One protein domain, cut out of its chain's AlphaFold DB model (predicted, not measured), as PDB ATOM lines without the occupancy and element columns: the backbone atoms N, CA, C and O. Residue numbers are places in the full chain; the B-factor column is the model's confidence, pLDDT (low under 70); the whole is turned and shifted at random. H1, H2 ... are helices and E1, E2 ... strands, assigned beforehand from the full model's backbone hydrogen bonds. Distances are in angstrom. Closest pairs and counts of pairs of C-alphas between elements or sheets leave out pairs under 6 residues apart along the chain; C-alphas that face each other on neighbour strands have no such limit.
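Overview. This is residues 582 to 608 and 620 to 674 of the 1158 residues of an uncharacterized protein of Variovorax sp. B4 (UniProt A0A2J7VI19). A long, strongly twisted antiparallel ribbon, E1, E3, E2, has H2 across one face and the short helices H1 and H3 near opposite ends. The 82 printed residues, mixed in class, run E1, H1, H2, E2, E3, H3. The whole is flat, 48 by 28 by 15 A, and only just loose, close to compact, radius of gyration of the C-alphas 14.6 A.

Along the chain. E3, residues 653 to 663, spans 29.4 A; E2, 635 to 645, spans 26.9 A and bends by 58 degrees at 638. E1, 582 to 589, 23.5 A, begins at C-alpha (82.084, 22.808, 107.020). H2 is 621 to 631, 15.6 A; H1, 591 to 594; H3, 666 to 674, ends at C-alpha (82.949, 38.559, 98.054).

Arrangement. Within hydrogen-bond range are N 586 and O 658, 3.0 A, between E1 and E3, and N 638 and O 659, 2.9 A, in the hairpin E2 and E3. H2, height 8.6 A over the sheet, runs across the strands; its closest C-alphas to E1 are Thr 623 and Cys 586, 5.6 A. H1 only grazes the sheet. H2 and H3, apart, have every O i to N i+4 pair within range.

Size, cuts and confidence. Residues 609 to 619 are cut out; C-alphas 608 and 620 are 10.7 A apart. In 37 residues pLDDT is under 70.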
ATOM      1  N   LYS A 582      82.771  23.668 106.050       80.56
ATOM      2  CA  LYS A 582      82.084  22.808 107.020       80.56
ATOM      3  C   LYS A 582      81.063  23.607 107.833       80.56
ATOM      4  O   LYS A 582      81.386  24.685 108.337       80.56
ATOM      5  N   ASP A 583      79.858  23.061 107.999       85.31
ATOM      6  CA  ASP A 583      78.868  23.561 108.965       85.31
ATOM      7  C   ASP A 583      79.366  23.277 110.387       85.31
ATOM      8  O   ASP A 583      79.566  22.125 110.779       85.31
ATOM      9  N   MET A 584      79.600  24.342 111.148       79.69
ATOM     10  CA  MET A 584      80.084  24.282 112.517       79.69
ATOM     11  C   MET A 584      79.158  25.096 113.416       79.69
ATOM     12  O   MET A 584      78.847  26.255 113.140       79.69
ATOM     13  N   ARG A 585      78.747  24.508 114.542       88.25
ATOM     14  CA  ARG A 585      77.774  25.120 115.456       88.25
ATOM     15  C   ARG A 585      78.285  25.143 116.890       88.25
ATOM     16  O   ARG A 585      79.021  24.253 117.312       88.25
ATOM     17  N   CYS A 586      77.868  26.145 117.657       85.31
ATOM     18  CA  CYS A 586      78.086  26.197 119.102       85.31
ATOM     19  C   CYS A 586      76.796  26.564 119.834       85.31
ATOM     20  O   CYS A 586      75.907  27.203 119.273       85.31
ATOM     21  N   LYS A 587      76.696  26.160 121.102       86.38
ATOM     22  CA  LYS A 587      75.499  26.340 121.931       86.38
ATOM     23  C   LYS A 587      75.769  27.275 123.106       86.38
ATOM     24  O   LYS A 587      76.826  27.190 123.738       86.38
ATOM     25  N   ARG A 588      74.796  28.131 123.425       85.19
ATOM     26  CA  ARG A 588      74.783  28.986 124.620       85.19
ATOM     27  C   ARG A 588      73.459  28.852 125.371       85.19
ATOM     28  O   ARG A 588      72.391  28.967 124.779       85.19
ATOM     29  N   ALA A 589      73.523  28.658 126.684       74.38
ATOM     30  CA  ALA A 589      72.341  28.676 127.543       74.38
ATOM     31  C   ALA A 589      71.924  30.115 127.908       74.38
ATOM     32  O   ALA A 589      72.780  30.988 128.085       74.38
ATOM     33  N   THR A 590      70.621  30.368 128.055       64.31
ATOM     34  CA  THR A 590      70.052  31.703 128.335       64.31
ATOM     35  C   THR A 590      68.980  31.689 129.422       64.31
ATOM     36  O   THR A 590      68.227  30.731 129.569       64.31
ATOM     37  N   GLY A 591      68.900  32.794 130.176       54.03
ATOM     38  CA  GLY A 591      67.979  32.968 131.305       54.03
ATOM     39  C   GLY A 591      68.496  32.346 132.608       54.03
ATOM     40  O   GLY A 591      69.272  31.392 132.585       54.03
ATOM     41  N   GLY A 592      68.063  32.877 133.760       51.22
ATOM     42  CA  GLY A 592      68.535  32.435 135.086       51.22
ATOM     43  C   GLY A 592      68.320  30.940 135.368       51.22
ATOM     44  O   GLY A 592      69.083  30.342 136.114       51.22
ATOM     45  N   ILE A 593      67.336  30.321 134.706       50.41
ATOM     46  CA  ILE A 593      67.066  28.875 134.761       50.41
ATOM     47  C   ILE A 593      67.927  28.078 133.767       50.41
ATOM     48  O   ILE A 593      68.360  26.981 134.089       50.41
ATOM     49  N   GLY A 594      68.225  28.618 132.580       48.16
ATOM     50  CA  GLY A 594      69.092  27.965 131.590       48.16
ATOM     51  C   GLY A 594      70.560  27.923 132.024       48.16
ATOM     52  O   GLY A 594      71.232  26.916 131.823       48.16
ATOM     53  N   GLN A 595      71.044  28.962 132.714       56.50
ATOM     54  CA  GLN A 595      72.398  28.994 133.288       56.50
ATOM     55  C   GLN A 595      72.612  27.992 134.438       56.50
ATOM     56  O   GLN A 595      73.754  27.658 134.742       56.50
ATOM     57  N   LEU A 596      71.535  27.486 135.057       51.50
ATOM     58  CA  LEU A 596      71.605  26.435 136.082       51.50
ATOM     59  C   LEU A 596      71.845  25.037 135.484       51.50
ATOM     60  O   LEU A 596      72.323  24.156 136.197       51.50
ATOM     61  N   PHE A 597      71.541  24.827 134.195       48.78
ATOM     62  CA  PHE A 597      71.580  23.504 133.552       48.78
ATOM     63  C   PHE A 597      72.430  23.427 132.268       48.78
ATOM     64  O   PHE A 597      72.709  22.322 131.811       48.78
ATOM     65  N   GLY A 598      72.872  24.552 131.691       57.25
ATOM     66  CA  GLY A 598      73.644  24.589 130.441       57.25
ATOM     67  C   GLY A 598      74.867  25.515 130.489       57.25
ATOM     68  O   GLY A 598      74.859  26.553 131.148       57.25
ATOM     69  N   ARG A 599      75.939  25.134 129.778       69.12
ATOM     70  CA  ARG A 599      77.207  25.886 129.681       69.12
ATOM     71  C   ARG A 599      77.268  26.705 128.385       69.12
ATOM     72  O   ARG A 599      76.641  26.354 127.391       69.12
ATOM     73  N   ASN A 600      78.027  27.806 128.384       75.62
ATOM     74  CA  ASN A 600      78.276  28.601 127.175       75.62
ATOM     75  C   ASN A 600      79.488  28.044 126.408       75.62
ATOM     76  O   ASN A 600      80.626  28.352 126.758       75.62
ATOM     77  N   CYS A 601      79.229  27.267 125.355       78.50
ATOM     78  CA  CYS A 601      80.245  26.666 124.487       78.50
ATOM     79  C   CYS A 601      80.534  27.499 123.222       78.50
ATOM     80  O   CYS A 601      81.189  27.016 122.304       78.50
ATOM     81  N   CYS A 602      80.060  28.748 123.154       79.06
ATOM     82  CA  CYS A 602      80.366  29.687 122.066       79.06
ATOM     83  C   CYS A 602      81.535  30.636 122.380       79.06
ATOM     84  O   CYS A 602      81.766  31.606 121.650       79.06
ATOM     85  N   ARG A 603      82.264  30.385 123.473       71.69
ATOM     86  CA  ARG A 603      83.403  31.208 123.887       71.69
ATOM     87  C   ARG A 603      84.641  30.947 123.023       71.69
ATOM     88  O   ARG A 603      84.816  29.871 122.467       71.69
ATOM     89  N   MET A 604      85.508  31.948 122.919       63.34
ATOM     90  CA  MET A 604      86.687  31.918 122.041       63.34
ATOM     91  C   MET A 604      87.962  31.406 122.725       63.34
ATOM     92  O   MET A 604      88.920  31.041 122.045       63.34
ATOM     93  N   ASP A 605      87.966  31.359 124.055       59.50
ATOM     94  CA  ASP A 605      89.092  30.996 124.924       59.50
ATOM     95  C   ASP A 605      89.212  29.483 125.179       59.50
ATOM     96  O   ASP A 605      89.866  29.053 126.123       59.50
ATOM     97  N   MET A 606      88.589  28.656 124.335       59.19
ATOM     98  CA  MET A 606      88.653  27.201 124.462       59.19
ATOM     99  C   MET A 606      89.981  26.646 123.918       59.19
ATOM    100  O   MET A 606      90.384  26.945 122.785       59.19
ATOM    101  N   GLU A 607      90.635  25.798 124.717       52.34
ATOM    102  CA  GLU A 607      91.906  25.133 124.404       52.34
ATOM    103  C   GLU A 607      91.755  23.607 124.331       52.34
ATOM    104  O   GLU A 607      90.897  23.003 124.978       52.34
ATOM    105  N   ARG A 608      92.606  22.955 123.527       48.03
ATOM    106  CA  ARG A 608      92.586  21.495 123.367       48.03
ATOM    107  C   ARG A 608      93.157  20.829 124.632       48.03
ATOM    108  O   ARG A 608      94.252  21.204 125.052       48.03
ATOM    109  N   GLU A 620      81.823  19.975 123.536       66.56
ATOM    110  CA  GLU A 620      82.221  18.967 122.541       66.56
ATOM    111  C   GLU A 620      83.427  19.408 121.686       66.56
ATOM    112  O   GLU A 620      83.610  20.596 121.418       66.56
ATOM    113  N   MET A 621      84.222  18.456 121.175       62.50
ATOM    114  CA  MET A 621      85.412  18.746 120.349       62.50
ATOM    115  C   MET A 621      85.146  19.673 119.143       62.50
ATOM    116  O   MET A 621      85.972  20.560 118.918       62.50
ATOM    117  N   PRO A 622      84.029  19.549 118.393       62.88
ATOM    118  CA  PRO A 622      83.725  20.464 117.292       62.88
ATOM    119  C   PRO A 622      83.580  21.925 117.739       62.88
ATOM    120  O   PRO A 622      83.936  22.835 116.998       62.88
ATOM    121  N   THR A 623      83.131  22.186 118.971       65.19
ATOM    122  CA  THR A 623      83.030  23.563 119.489       65.19
ATOM    123  C   THR A 623      84.409  24.176 119.757       65.19
ATOM    124  O   THR A 623      84.620  25.359 119.494       65.19
ATOM    125  N   VAL A 624      85.381  23.361 120.189       61.97
ATOM    126  CA  VAL A 624      86.787  23.770 120.360       61.97
ATOM    127  C   VAL A 624      87.438  24.056 119.003       61.97
ATOM    128  O   VAL A 624      88.154  25.045 118.856       61.97
ATOM    129  N   GLU A 625      87.156  23.219 118.000       63.09
ATOM    130  CA  GLU A 625      87.591  23.432 116.615       63.09
ATOM    131  C   GLU A 625      87.009  24.735 116.046       63.09
ATOM    132  O   GLU A 625      87.753  25.560 115.518       63.09
ATOM    133  N   LEU A 626      85.711  24.985 116.250       66.44
ATOM    134  CA  LEU A 626      85.055  26.227 115.848       66.44
ATOM    135  C   LEU A 626      85.672  27.458 116.530       66.44
ATOM    136  O   LEU A 626      85.906  28.466 115.871       66.44
ATOM    137  N   ALA A 627      85.982  27.399 117.828       61.09
ATOM    138  CA  ALA A 627      86.651  28.505 118.517       61.09
ATOM    139  C   ALA A 627      88.049  28.791 117.941       61.09
ATOM    140  O   ALA A 627      88.419  29.953 117.769       61.09
ATOM    141  N   ALA A 628      88.814  27.753 117.592       53.56
ATOM    142  CA  ALA A 628      90.113  27.908 116.936       53.56
ATOM    143  C   ALA A 628      89.985  28.481 115.511       53.56
ATOM    144  O   ALA A 628      90.731  29.394 115.146       53.56
ATOM    145  N   ALA A 629      89.011  28.007 114.729       55.25
ATOM    146  CA  ALA A 629      88.738  28.502 113.381       55.25
ATOM    147  C   ALA A 629      88.279  29.971 113.391       55.25
ATOM    148  O   ALA A 629      88.759  30.780 112.595       55.25
ATOM    149  N   ARG A 630      87.431  30.356 114.355       70.31
ATOM    150  CA  ARG A 630      87.013  31.750 114.566       70.31
ATOM    151  C   ARG A 630      88.197  32.644 114.953       70.31
ATOM    152  O   ARG A 630      88.301  33.755 114.445       70.31
ATOM    153  N   ARG A 631      89.123  32.164 115.799       61.19
ATOM    154  CA  ARG A 631      90.344  32.911 116.179       61.19
ATOM    155  C   ARG A 631      91.275  33.114 114.988       61.19
ATOM    156  O   ARG A 631      91.945  34.136 114.904       61.19
ATOM    157  N   SER A 632      91.274  32.155 114.070       54.25
ATOM    158  CA  SER A 632      92.085  32.175 112.852       54.25
ATOM    159  C   SER A 632      91.414  32.924 111.694       54.25
ATOM    160  O   SER A 632      91.987  32.987 110.614       54.25
ATOM    161  N   LYS A 633      90.217  33.499 111.905       70.06
ATOM    162  CA  LYS A 633      89.407  34.179 110.878       70.06
ATOM    163  C   LYS A 633      89.087  33.290 109.670       70.06
ATOM    164  O   LYS A 633      89.171  33.726 108.528       70.06
ATOM    165  N   TYR A 634      88.733  32.027 109.902       74.81
ATOM    166  CA  TYR A 634      88.372  31.076 108.833       74.81
ATOM    167  C   TYR A 634      86.859  30.885 108.683       74.81
ATOM    168  O   TYR A 634      86.396  30.143 107.820       74.81
ATOM    169  N   THR A 635      86.067  31.540 109.527       76.94
ATOM    170  CA  THR A 635      84.634  31.278 109.659       76.94
ATOM    171  C   THR A 635      83.788  32.476 109.265       76.94
ATOM    172  O   THR A 635      84.098  33.590 109.685       76.94
ATOM    173  N   VAL A 636      82.667  32.231 108.592       87.06
ATOM    174  CA  VAL A 636      81.584  33.205 108.393       87.06
ATOM    175  C   VAL A 636      80.438  32.870 109.333       87.06
ATOM    176  O   VAL A 636      80.016  31.717 109.412       87.06
ATOM    177  N   TYR A 637      79.943  33.866 110.061       89.75
ATOM    178  CA  TYR A 637      78.768  33.711 110.913       89.75
ATOM    179  C   TYR A 637      77.490  33.766 110.073       89.75
ATOM    180  O   TYR A 637      77.290  34.718 109.326       89.75
ATOM    181  N   ILE A 638      76.633  32.753 110.205       86.00
ATOM    182  CA  ILE A 638      75.383  32.643 109.437       86.00
ATOM    183  C   ILE A 638      74.201  33.186 110.241       86.00
ATOM    184  O   ILE A 638      73.302  33.812 109.691       86.00
ATOM    185  N   GLY A 639      74.207  32.963 111.555       78.81
ATOM    186  CA  GLY A 639      73.196  33.483 112.468       78.81
ATOM    187  C   GLY A 639      72.952  32.556 113.654       78.81
ATOM    188  O   GLY A 639      73.707  31.615 113.909       78.81
ATOM    189  N   GLU A 640      71.880  32.828 114.388       82.06
ATOM    190  CA  GLU A 640      71.540  32.139 115.629       82.06
ATOM    191  C   GLU A 640      70.055  31.793 115.672       82.06
ATOM    192  O   GLU A 640      69.213  32.539 115.178       82.06
ATOM    193  N   TYR A 641      69.730  30.660 116.287       76.50
ATOM    194  CA  TYR A 641      68.352  30.234 116.490       76.50
ATOM    195  C   TYR A 641      68.154  29.583 117.855       76.50
ATOM    196  O   TYR A 641      69.093  29.066 118.464       76.50
ATOM    197  N   CYS A 642      66.914  29.591 118.343       77.75
ATOM    198  CA  CYS A 642      66.561  28.884 119.567       77.75
ATOM    199  C   CYS A 642      66.536  27.372 119.308       77.75
ATOM    200  O   CYS A 642      65.616  26.874 118.657       77.75
ATOM    201  N   SER A 643      67.536  26.639 119.798       80.69
ATOM    202  CA  SER A 643      67.617  25.181 119.640       80.69
ATOM    203  C   SER A 643      66.800  24.432 120.683       80.69
ATOM    204  O   SER A 643      66.360  23.313 120.420       80.69
ATOM    205  N   ASN A 644      66.581  25.033 121.854       79.19
ATOM    206  CA  ASN A 644      65.775  24.440 122.913       79.19
ATOM    207  C   ASN A 644      64.889  25.494 123.585       79.19
ATOM    208  O   ASN A 644      65.385  26.454 124.179       79.19
ATOM    209  N   ARG A 645      63.569  25.297 123.521       74.38
ATOM    210  CA  ARG A 645      62.568  26.192 124.114       74.38
ATOM    211  C   ARG A 645      61.874  25.491 125.283       74.38
ATOM    212  O   ARG A 645      61.430  24.350 125.151       74.38
ATOM    213  N   ALA A 646      61.754  26.182 126.417       65.56
ATOM    214  CA  ALA A 646      61.009  25.687 127.566       65.56
ATOM    215  C   ALA A 646      59.545  25.462 127.178       65.56
ATOM    216  O   ALA A 646      58.892  26.351 126.628       65.56
ATOM    217  N   LYS A 647      59.006  24.285 127.503       65.38
ATOM    218  CA  LYS A 647      57.554  24.076 127.493       65.38
ATOM    219  C   LYS A 647      56.946  24.662 128.777       65.38
ATOM    220  O   LYS A 647      57.672  24.956 129.720       65.38
ATOM    221  N   TRP A 648      55.634  24.907 128.739       53.41
ATOM    222  CA  TRP A 648      54.803  25.614 129.733       53.41
ATOM    223  C   TRP A 648      55.312  25.547 131.195       53.41
ATOM    224  O   TRP A 648      55.643  24.446 131.642       53.41
ATOM    225  N   PRO A 649      55.353  26.665 131.964       50.00
ATOM    226  CA  PRO A 649      54.633  27.937 131.759       50.00
ATOM    227  C   PRO A 649      55.442  29.125 131.191       50.00
ATOM    228  O   PRO A 649      54.839  30.145 130.886       50.00
ATOM    229  N   LEU A 650      56.769  29.033 131.011       55.62
ATOM    230  CA  LEU A 650      57.600  30.210 130.665       55.62
ATOM    231  C   LEU A 650      57.955  30.409 129.177       55.62
ATOM    232  O   LEU A 650      58.542  31.441 128.879       55.62
ATOM    233  N   LYS A 651      57.625  29.480 128.256       60.25
ATOM    234  CA  LYS A 651      57.825  29.555 126.776       60.25
ATOM    235  C   LYS A 651      59.132  30.211 126.270       60.25
ATOM    236  O   LYS A 651      59.217  30.631 125.117       60.25
ATOM    237  N   SER A 652      60.164  30.264 127.101       65.31
ATOM    238  CA  SER A 652      61.380  31.033 126.871       65.31
ATOM    239  C   SER A 652      62.469  30.159 126.264       65.31
ATOM    240  O   SER A 652      62.499  28.939 126.455       65.31
ATOM    241  N   CYS A 653      63.364  30.774 125.493       70.38
ATOM    242  CA  CYS A 653      64.480  30.053 124.902       70.38
ATOM    243  C   CYS A 653      65.531  29.703 125.966       70.38
ATOM    244  O   CYS A 653      66.179  30.588 126.533       70.38
ATOM    245  N   LEU A 654      65.702  28.407 126.223       76.31
ATOM    246  CA  LEU A 654      66.656  27.886 127.202       76.31
ATOM    247  C   LEU A 654      68.064  27.773 126.615       76.31
ATOM    248  O   LEU A 654      69.043  27.961 127.337       76.31
ATOM    249  N   GLU A 655      68.164  27.486 125.316       79.88
ATOM    250  CA  GLU A 655      69.429  27.316 124.604       79.88
ATOM    251  C   GLU A 655      69.342  27.907 123.194       79.88
ATOM    252  O   GLU A 655      68.456  27.548 122.413       79.88
ATOM    253  N   TYR A 656      70.288  28.785 122.868       80.69
ATOM    254  CA  TYR A 656      70.518  29.281 121.517       80.69
ATOM    255  C   TYR A 656      71.691  28.538 120.873       80.69
ATOM    256  O   TYR A 656      72.723  28.315 121.510       80.69
ATOM    257  N   THR A 657      71.547  28.195 119.596       83.62
ATOM    258  CA  THR A 657      72.619  27.649 118.759       83.62
ATOM    259  C   THR A 657      73.053  28.690 117.738       83.62
ATOM    260  O   THR A 657      72.227  29.193 116.977       83.62
ATOM    261  N   GLN A 658      74.349  28.989 117.717       87.50
ATOM    262  CA  GLN A 658      74.998  29.821 116.709       87.50
ATOM    263  C   GLN A 658      75.606  28.944 115.623       87.50
ATOM    264  O   GLN A 658      76.282  27.958 115.934       87.50
ATOM    265  N   THR A 659      75.420  29.342 114.372       84.44
ATOM    266  CA  THR A 659      75.858  28.590 113.195       84.44
ATOM    267  C   THR A 659      76.886  29.381 112.400       84.44
ATOM    268  O   THR A 659      76.729  30.583 112.167       84.44
ATOM    269  N   TYR A 660      77.937  28.687 111.965       86.56
ATOM    270  CA  TYR A 660      79.050  29.227 111.197       86.56
ATOM    271  C   TYR A 660      79.382  28.306 110.019       86.56
ATOM    272  O   TYR A 660      79.375  27.084 110.159       86.56
ATOM    273  N   CYS A 661      79.769  28.892 108.889       85.31
ATOM    274  CA  CYS A 661      80.499  28.175 107.846       85.31
ATOM    275  C   CYS A 661      81.996  28.334 108.091       85.31
ATOM    276  O   CYS A 661      82.508  29.452 108.046       85.31
ATOM    277  N   SER A 662      82.692  27.232 108.368       80.19
ATOM    278  CA  SER A 662      84.143  27.200 108.554       80.19
ATOM    279  C   SER A 662      84.828  26.746 107.277       80.19
ATOM    280  O   SER A 662      84.584  25.638 106.810       80.19
ATOM    281  N   PHE A 663      85.705  27.576 106.732       76.12
ATOM    282  CA  PHE A 663      86.443  27.276 105.513       76.12
ATOM    283  C   PHE A 663      87.878  26.859 105.815       76.12
ATOM    284  O   PHE A 663      88.428  27.165 106.875       76.12
ATOM    285  N   ASN A 664      88.508  26.190 104.856       62.19
ATOM    286  CA  ASN A 664      89.910  25.808 104.945       62.19
ATOM    287  C   ASN A 664      90.795  27.021 104.599       62.19
ATOM    288  O   ASN A 664      91.471  27.044 103.581       62.19
ATOM    289  N   GLY A 665      90.775  28.059 105.440       60.59
ATOM    290  CA  GLY A 665      91.663  29.222 105.339       60.59
ATOM    291  C   GLY A 665      90.976  30.556 105.026       60.59
ATOM    292  O   GLY A 665      89.779  30.630 104.746       60.59
ATOM    293  N   ILE A 666      91.773  31.632 105.073       68.31
ATOM    294  CA  ILE A 666      91.314  33.012 104.829       68.31
ATOM    295  C   ILE A 666      90.900  33.201 103.371       68.31
ATOM    296  O   ILE A 666      89.850  33.777 103.115       68.31
ATOM    297  N   LEU A 667      91.682  32.681 102.420       73.12
ATOM    298  CA  LEU A 667      91.407  32.847 100.991       73.12
ATOM    299  C   LEU A 667      90.048  32.242 100.586       73.12
ATOM    300  O   LEU A 667      89.218  32.992 100.074       73.12
ATOM    301  N   PRO A 668      89.742  30.960 100.880       71.56
ATOM    302  CA  PRO A 668      88.407  30.405 100.652       71.56
ATOM    303  C   PRO A 668      87.282  31.214 101.309       71.56
ATOM    304  O   PRO A 668      86.262  31.468 100.670       71.56
ATOM    305  N   ARG A 669      87.468  31.677 102.556       82.56
ATOM    306  CA  ARG A 669      86.472  32.507 103.249       82.56
ATOM    307  C   ARG A 669      86.208  33.818 102.506       82.56
ATOM    308  O   ARG A 669      85.052  34.130 102.235       82.56
ATOM    309  N   VAL A 670      87.261  34.561 102.170       80.31
ATOM    310  CA  VAL A 670      87.174  35.863 101.490       80.31
ATOM    311  C   VAL A 670      86.531  35.711 100.108       80.31
ATOM    312  O   VAL A 670      85.637  36.481  99.757       80.31
ATOM    313  N   ILE A 671      86.899  34.666  99.358       80.56
ATOM    314  CA  ILE A 671      86.262  34.334  98.074       80.56
ATOM    315  C   ILE A 671      84.777  34.016  98.273       80.56
ATOM    316  O   ILE A 671      83.948  34.432  97.469       80.56
ATOM    317  N   HIS A 672      84.395  33.322  99.347       87.31
ATOM    318  CA  HIS A 672      82.984  33.092  99.643       87.31
ATOM    319  C   HIS A 672      82.225  34.371 100.006       87.31
ATOM    320  O   HIS A 672      81.107  34.554  99.529       87.31
ATOM    321  N   GLU A 673      82.798  35.253 100.819       86.81
ATOM    322  CA  GLU A 673      82.169  36.520 101.207       86.81
ATOM    323  C   GLU A 673      81.956  37.441 100.002       86.81
ATOM    324  O   GLU A 673      80.852  37.948  99.800       86.81
ATOM    325  N   GLN A 674      82.979  37.603  99.162       88.88
ATOM    326  CA  GLN A 674      82.949  38.559  98.054       88.88
ATOM    327  C   GLN A 674      82.406  37.945  96.753       88.88
ATOM    328  O   GLN A 674      81.615  38.571  96.043       88.88
TER     329      GLN A 674